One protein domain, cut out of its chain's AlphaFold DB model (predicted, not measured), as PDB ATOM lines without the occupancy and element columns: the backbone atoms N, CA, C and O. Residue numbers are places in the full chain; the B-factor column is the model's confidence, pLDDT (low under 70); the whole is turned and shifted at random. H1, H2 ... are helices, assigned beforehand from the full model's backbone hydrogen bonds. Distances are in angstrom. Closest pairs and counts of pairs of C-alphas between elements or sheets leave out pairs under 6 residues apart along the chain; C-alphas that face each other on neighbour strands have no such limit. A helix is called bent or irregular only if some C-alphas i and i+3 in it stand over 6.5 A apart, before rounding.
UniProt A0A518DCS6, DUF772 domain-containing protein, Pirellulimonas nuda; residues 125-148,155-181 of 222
ATOM      1  N   SER A 125     -35.654  33.015 122.305       83.31
ATOM      2  CA  SER A 125     -36.412  32.551 123.467       83.31
ATOM      3  C   SER A 125     -36.361  33.547 124.633       83.31
ATOM      4  O   SER A 125     -37.408  33.828 125.214       83.31
ATOM      5  N   LEU A 126     -35.197  34.151 124.897       85.88
ATOM      6  CA  LEU A 126     -35.007  35.183 125.920       85.88
ATOM      7  C   LEU A 126     -35.850  36.426 125.609       85.88
ATOM      8  O   LEU A 126     -36.547  36.959 126.471       85.88
ATOM      9  N   LEU A 127     -35.852  36.854 124.346       84.31
ATOM     10  CA  LEU A 127     -36.625  38.017 123.901       84.31
ATOM     11  C   LEU A 127     -38.139  37.777 123.988       84.31
ATOM     12  O   LEU A 127     -38.900  38.700 124.294       84.31
ATOM     13  N   ASN A 128     -38.599  36.544 123.751       88.31
ATOM     14  CA  ASN A 128     -40.002  36.200 123.966       88.31
ATOM     15  C   ASN A 128     -40.372  36.190 125.455       88.31
ATOM     16  O   ASN A 128     -41.435  36.701 125.805       88.31
ATOM     17  N   GLU A 129     -39.502  35.669 126.320       89.75
ATOM     18  CA  GLU A 129     -39.713  35.685 127.771       89.75
ATOM     19  C   GLU A 129     -39.799  37.122 128.309       89.75
ATOM     20  O   GLU A 129     -40.738  37.467 129.030       89.75
ATOM     21  N   ALA A 130     -38.881  37.999 127.887       89.81
ATOM     22  CA  ALA A 130     -38.905  39.418 128.242       89.81
ATOM     23  C   ALA A 130     -40.211  40.104 127.800       89.81
ATOM     24  O   ALA A 130     -40.818  40.865 128.562       89.81
ATOM     25  N   ARG A 131     -40.693  39.797 126.585       90.81
ATOM     26  CA  ARG A 131     -41.988  40.283 126.089       90.81
ATOM     27  C   ARG A 131     -43.144  39.819 126.974       90.81
ATOM     28  O   ARG A 131     -43.997  40.634 127.313       90.81
ATOM     29  N   GLU A 132     -43.194  38.536 127.320       92.19
ATOM     30  CA  GLU A 132     -44.272  37.963 128.137       92.19
ATOM     31  C   GLU A 132     -44.306  38.568 129.541       92.19
ATOM     32  O   GLU A 132     -45.377  38.961 130.006       92.19
ATOM     33  N   LYS A 133     -43.135  38.747 130.166       94.12
ATOM     34  CA  LYS A 133     -42.999  39.452 131.449       94.12
ATOM     35  C   LYS A 133     -43.496  40.897 131.360       94.12
ATOM     36  O   LYS A 133     -44.259  41.340 132.213       94.12
ATOM     37  N   THR A 134     -43.133  41.616 130.298       92.62
ATOM     38  CA  THR A 134     -43.586  43.001 130.082       92.62
ATOM     39  C   THR A 134     -45.103  43.079 129.883       92.62
ATOM     40  O   THR A 134     -45.764  43.916 130.492       92.62
ATOM     41  N   ASP A 135     -45.676  42.185 129.068       91.50
ATOM     42  CA  ASP A 135     -47.127  42.100 128.860       91.50
ATOM     43  C   ASP A 135     -47.862  41.817 130.189       91.50
ATOM     44  O   ASP A 135     -48.906  42.423 130.445       91.50
ATOM     45  N   ALA A 136     -47.299  40.958 131.051       93.94
ATOM     46  CA  ALA A 136     -47.844  40.649 132.374       93.94
ATOM     47  C   ALA A 136     -47.803  41.854 133.328       93.94
ATOM     48  O   ALA A 136     -48.789  42.121 134.015       93.94
ATOM     49  N   ILE A 137     -46.706  42.620 133.331       94.94
ATOM     50  CA  ILE A 137     -46.598  43.865 134.109       94.94
ATOM     51  C   ILE A 137     -47.656  44.871 133.646       94.94
ATOM     52  O   ILE A 137     -48.365  45.441 134.473       94.94
ATOM     53  N   ILE A 138     -47.819  45.056 132.331       92.44
ATOM     54  CA  ILE A 138     -48.845  45.954 131.779       92.44
ATOM     55  C   ILE A 138     -50.247  45.507 132.211       92.44
ATOM     56  O   ILE A 138     -51.071  46.348 132.568       92.44
ATOM     57  N   ASP A 139     -50.533  44.203 132.192       92.56
ATOM     58  CA  ASP A 139     -51.827  43.671 132.630       92.56
ATOM     59  C   ASP A 139     -52.054  43.884 134.137       92.56
ATOM     60  O   ASP A 139     -53.150  44.279 134.540       92.56
ATOM     61  N   ALA A 140     -51.022  43.701 134.965       95.44
ATOM     62  CA  ALA A 140     -51.093  43.949 136.404       95.44
ATOM     63  C   ALA A 140     -51.346  45.432 136.726       95.44
ATOM     64  O   ALA A 140     -52.237  45.746 137.515       95.44
ATOM     65  N   LEU A 141     -50.617  46.341 136.070       94.50
ATOM     66  CA  LEU A 141     -50.757  47.789 136.257       94.50
ATOM     67  C   LEU A 141     -52.076  48.336 135.700       94.50
ATOM     68  O   LEU A 141     -52.620  49.300 136.235       94.50
ATOM     69  N   HIS A 142     -52.608  47.736 134.631       93.81
ATOM     70  CA  HIS A 142     -53.886  48.156 134.050       93.81
ATOM     71  C   HIS A 142     -55.101  47.632 134.827       93.81
ATOM     72  O   HIS A 142     -56.158  48.258 134.788       93.81
ATOM     73  N   ARG A 143     -54.960  46.539 135.586       93.88
ATOM     74  CA  ARG A 143     -56.035  45.934 136.394       93.88
ATOM     75  C   ARG A 143     -56.853  46.930 137.244       93.88
ATOM     76  O   ARG A 143     -58.078  46.853 137.176       93.88
ATOM     77  N   PRO A 144     -56.261  47.879 138.001       94.75
ATOM     78  CA  PRO A 144     -57.024  48.882 138.759       94.75
ATOM     79  C   PRO A 144     -57.654  49.996 137.900       94.75
ATOM     80  O   PRO A 144     -58.491  50.757 138.388       94.75
ATOM     81  N   LEU A 145     -57.250  50.123 136.634       92.56
ATOM     82  CA  LEU A 145     -57.703  51.161 135.701       92.56
ATOM     83  C   LEU A 145     -58.791  50.666 134.737       92.56
ATOM     84  O   LEU A 145     -59.239  51.428 133.874       92.56
ATOM     85  N   VAL A 146     -59.235  49.414 134.882       90.12
ATOM     86  CA  VAL A 146     -60.321  48.836 134.085       90.12
ATOM     87  C   VAL A 146     -61.583  49.692 134.245       90.12
ATOM     88  O   VAL A 146     -62.049  49.935 135.352       90.12
ATOM     89  N   GLY A 147     -62.106  50.199 133.126       89.19
ATOM     90  CA  GLY A 147     -63.268  51.093 133.083       89.19
ATOM     91  C   GLY A 147     -62.948  52.589 133.198       89.19
ATOM     92  O   GLY A 147     -63.779  53.399 132.800       89.19
ATOM     93  N   LYS A 148     -61.751  52.972 133.667       93.19
ATOM     94  CA  LYS A 148     -61.313  54.382 133.741       93.19
ATOM     95  C   LYS A 148     -60.498  54.793 132.525       93.19
ATOM     96  O   LYS A 148     -60.717  55.859 131.962       93.19
ATOM     97  N   TYR A 155     -48.974  44.645 120.876       88.38
ATOM     98  CA  TYR A 155     -49.006  43.720 119.734       88.38
ATOM     99  C   TYR A 155     -48.836  42.239 120.120       88.38
ATOM    100  O   TYR A 155     -48.403  41.435 119.293       88.38
ATOM    101  N   ARG A 156     -49.213  41.846 121.346       87.00
ATOM    102  CA  ARG A 156     -48.960  40.512 121.923       87.00
ATOM    103  C   ARG A 156     -49.387  39.330 121.044       87.00
ATOM    104  O   ARG A 156     -48.646  38.362 120.913       87.00
ATOM    105  N   GLN A 157     -50.529  39.427 120.358       87.69
ATOM    106  CA  GLN A 157     -50.990  38.381 119.434       87.69
ATOM    107  C   GLN A 157     -50.107  38.269 118.180       87.69
ATOM    108  O   GLN A 157     -49.786  37.163 117.742       87.69
ATOM    109  N   LYS A 158     -49.684  39.408 117.608       88.19
ATOM    110  CA  LYS A 158     -48.776  39.431 116.451       88.19
ATOM    111  C   LYS A 158     -47.403  38.896 116.848       88.19
ATOM    112  O   LYS A 158     -46.867  38.044 116.150       88.19
ATOM    113  N   ALA A 159     -46.882  39.344 117.988       87.19
ATOM    114  CA  ALA A 159     -45.588  38.915 118.499       87.19
ATOM    115  C   ALA A 159     -45.557  37.407 118.793       87.19
ATOM    116  O   ALA A 159     -44.646  36.724 118.334       87.19
ATOM    117  N   ARG A 160     -46.602  36.856 119.432       88.38
ATOM    118  CA  ARG A 160     -46.731  35.406 119.647       88.38
ATOM    119  C   ARG A 160     -46.750  34.632 118.331       88.38
ATOM    120  O   ARG A 160     -46.071  33.619 118.214       88.38
ATOM    121  N   ARG A 161     -47.496  35.100 117.324       89.06
ATOM    122  CA  ARG A 161     -47.538  34.449 116.004       89.06
ATOM    123  C   ARG A 161     -46.163  34.436 115.333       89.06
ATOM    124  O   ARG A 161     -45.771  33.407 114.788       89.06
ATOM    125  N   VAL A 162     -45.441  35.556 115.390       86.56
ATOM    126  CA  VAL A 162     -44.077  35.671 114.848       86.56
ATOM    127  C   VAL A 162     -43.124  34.727 115.581       86.56
ATOM    128  O   VAL A 162     -42.419  33.968 114.922       86.56
ATOM    129  N   PHE A 163     -43.159  34.705 116.917       88.38
ATOM    130  CA  PHE A 163     -42.319  33.821 117.724       88.38
ATOM    131  C   PHE A 163     -42.614  32.341 117.467       88.38
ATOM    132  O   PHE A 163     -41.696  31.582 117.185       88.38
ATOM    133  N   VAL A 164     -43.884  31.926 117.463       89.38
ATOM    134  CA  VAL A 164     -44.267  30.534 117.167       89.38
ATOM    135  C   VAL A 164     -43.827  30.133 115.755       89.38
ATOM    136  O   VAL A 164     -43.337  29.025 115.551       89.38
ATOM    137  N   GLY A 165     -43.967  31.027 114.772       88.06
ATOM    138  CA  GLY A 165     -43.489  30.786 113.410       88.06
ATOM    139  C   GLY A 165     -41.962  30.707 113.300       88.06
ATOM    140  O   GLY A 165     -41.451  29.984 112.447       88.06
ATOM    141  N   PHE A 166     -41.234  31.431 114.151       86.00
ATOM    142  CA  PHE A 166     -39.780  31.350 114.258       86.00
ATOM    143  C   PHE A 166     -39.338  30.054 114.955       86.00
ATOM    144  O   PHE A 166     -38.540  29.314 114.392       86.00
ATOM    145  N   ALA A 167     -39.921  29.733 116.113       86.00
ATOM    146  CA  ALA A 167     -39.585  28.572 116.939       86.00
ATOM    147  C   ALA A 167     -39.849  27.229 116.239       86.00
ATOM    148  O   ALA A 167     -39.152  26.252 116.482       86.00
ATOM    149  N   LYS A 168     -40.827  27.175 115.326       84.62
ATOM    150  CA  LYS A 168     -41.104  25.979 114.516       84.62
ATOM    151  C   LYS A 168     -40.030  25.675 113.461       84.62
ATOM    152  O   LYS A 168     -40.063  24.601 112.864       84.62
ATOM    153  N   LYS A 169     -39.105  26.597 113.174       82.56
ATOM    154  CA  LYS A 169     -38.059  26.388 112.163       82.56
ATOM    155  C   LYS A 169     -36.873  25.662 112.784       82.56
ATOM    156  O   LYS A 169     -36.211  26.207 113.655       82.56
ATOM    157  N   LYS A 170     -36.552  24.475 112.260       78.56
ATOM    158  CA  LYS A 170     -35.399  23.669 112.699       78.56
ATOM    159  C   LYS A 170     -34.054  24.393 112.523       78.56
ATOM    160  O   LYS A 170     -33.160  24.200 113.330       78.56
ATOM    161  N   GLN A 171     -33.912  25.197 111.465       79.88
ATOM    162  CA  GLN A 171     -32.712  25.985 111.160       79.88
ATOM    163  C   GLN A 171     -33.128  27.373 110.636       79.88
ATOM    164  O   GLN A 171     -33.406  27.529 109.442       79.88
ATOM    165  N   PRO A 172     -33.275  28.389 111.505       77.69
ATOM    166  CA  PRO A 172     -33.622  29.733 111.065       77.69
ATOM    167  C   PRO A 172     -32.431  30.383 110.348       77.69
ATOM    168  O   PRO A 172     -31.358  30.545 110.912       77.69
ATOM    169  N   GLY A 173     -32.615  30.804 109.093       76.38
ATOM    170  CA  GLY A 173     -31.570  31.528 108.361       76.38
ATOM    171  C   GLY A 173     -31.245  32.897 108.978       76.38
ATOM    172  O   GLY A 173     -32.074  33.496 109.665       76.38
ATOM    173  N   ARG A 174     -30.071  33.458 108.661       78.12
ATOM    174  CA  ARG A 174     -29.557  34.736 109.208       78.12
ATOM    175  C   ARG A 174     -30.563  35.898 109.156       78.12
ATOM    176  O   ARG A 174     -30.719  36.639 110.122       78.12
ATOM    177  N   HIS A 175     -31.308  36.035 108.057       75.94
ATOM    178  CA  HIS A 175     -32.357  37.059 107.921       75.94
ATOM    179  C   HIS A 175     -33.591  36.815 108.797       75.94
ATOM    180  O   HIS A 175     -34.332  37.755 109.077       75.94
ATOM    181  N   ALA A 176     -33.865  35.564 109.165       71.56
ATOM    182  CA  ALA A 176     -34.935  35.209 110.087       71.56
ATOM    183  C   ALA A 176     -34.497  35.417 111.539       71.56
ATOM    184  O   ALA A 176     -35.318  35.873 112.317       71.56
ATOM    185  N   ILE A 177     -33.227  35.171 111.872       72.06
ATOM    186  CA  ILE A 177     -32.649  35.477 113.193       72.06
ATOM    187  C   ILE A 177     -32.695  36.991 113.436       72.06
ATOM    188  O   ILE A 177     -33.370  37.445 114.352       72.06
ATOM    189  N   ARG A 178     -32.148  37.792 112.507       68.50
ATOM    190  CA  ARG A 178     -32.151  39.267 112.599       68.50
ATOM    191  C   ARG A 178     -33.552  39.903 112.616       68.50
ATOM    192  O   ARG A 178     -33.711  41.042 113.024       68.50
ATOM    193  N   ARG A 179     -34.572  39.222 112.077       64.19
ATOM    194  CA  ARG A 179     -35.975  39.697 112.097       64.19
ATOM    195  C   ARG A 179     -36.802  39.093 113.235       64.19
ATOM    196  O   ARG A 179     -37.885  39.597 113.515       64.19
ATOM    197  N   GLY A 180     -36.339  37.972 113.783       57.91
ATOM    198  CA  GLY A 180     -36.936  37.225 114.883       57.91
ATOM    199  C   GLY A 180     -36.519  37.771 116.241       57.91
ATOM    200  O   GLY A 180     -37.261  37.575 117.197       57.91
ATOM    201  N   GLU A 181     -35.420  38.529 116.306       51.06
ATOM    202  CA  GLU A 181     -35.261  39.596 117.290       51.06
ATOM    203  C   GLU A 181     -36.451  40.550 117.115       51.06
ATOM    204  O   GLU A 181     -36.548  41.228 116.083       51.06
TER     205      GLU A 181
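Overview. This is residues 125 to 148 and 155 to 181 of the 222 residues of the protein "DUF772 domain-containing protein" of Pirellulimonas nuda (UniProt A0A518DCS6). A long helix, H1, comes near a small helical hairpin, H2 and H3, with its first part, while residues 136 to 148, of which 136 to 145 belong to H1, stick out free as an arm at one end of a rod; without this arm the longest span is 28 A, with it 45 A. H2 runs back nearly along the line of H1 without clearly touching it, and H3 folds back on H2 after a short loop. The printed part has 51 residues with three named helices, in the order H1, H2, H3, and no named strand; the class is all helix. The whole is only just loose, close to extended, with a radius of gyration of the C-alphas of 14.2 A and spans of 45 by 17 by 15 A.

Along the chain. H1 holds residues 125 to 145 and measures 30.8 A from first to last C-alpha, beginning at C-alpha 125 (-36.412, 32.551, 123.467) and ending at C-alpha 145 (-57.703, 51.161, 135.701). It is irregular, but only just: C-alphas 141 and 144 are 6.8 A apart. H2 holds residues 156 to 167 and measures 16.0 A. H3 holds residues 174 to 180 and measures 9.6 A, ending at C-alpha 180 (-36.936, 37.225, 114.883).

Arrangement. H1 and H2 are close but not clearly touching, with 2 pairs of C-alphas within 8 A; their closest C-alphas, those of Asn 128 and Phe 163, are 7.1 A apart. Their lines stand at a shallow tilt of 15 degrees, and they run opposite ways. H2 and H3 form a helical hairpin and touch, H2 with residues 162 to 166 alone; their closest C-alphas, those of Phe 166 and Gly 180, are 6.6 A apart. They run opposite ways at a shallow tilt of 28 degrees. H1 and H3 are apart. In H2 and H3 every O i to N i+4 pair is within hydrogen-bond range, and in H1 15 of 17 are.

Size, cuts and confidence. The two C-alphas farthest apart are those of Lys 148 and Gln 171, at 46.2 A. Without residues 136 to 148, which stand free, the body has 38 residues, spans 28 by 16 by 14 A and has a radius of gyration of 10.0 A. Residues 149 to 154 are not printed, and C-alphas 148 and 155 are 21.5 A apart across this cut, which falls in the link from H1 to H2. The link from H2 to H3, 6 residues, is short. The mean pLDDT of the printed part is 85.4, and residues 178 to 181 are under 70, of which 178 to 180 belong to H3.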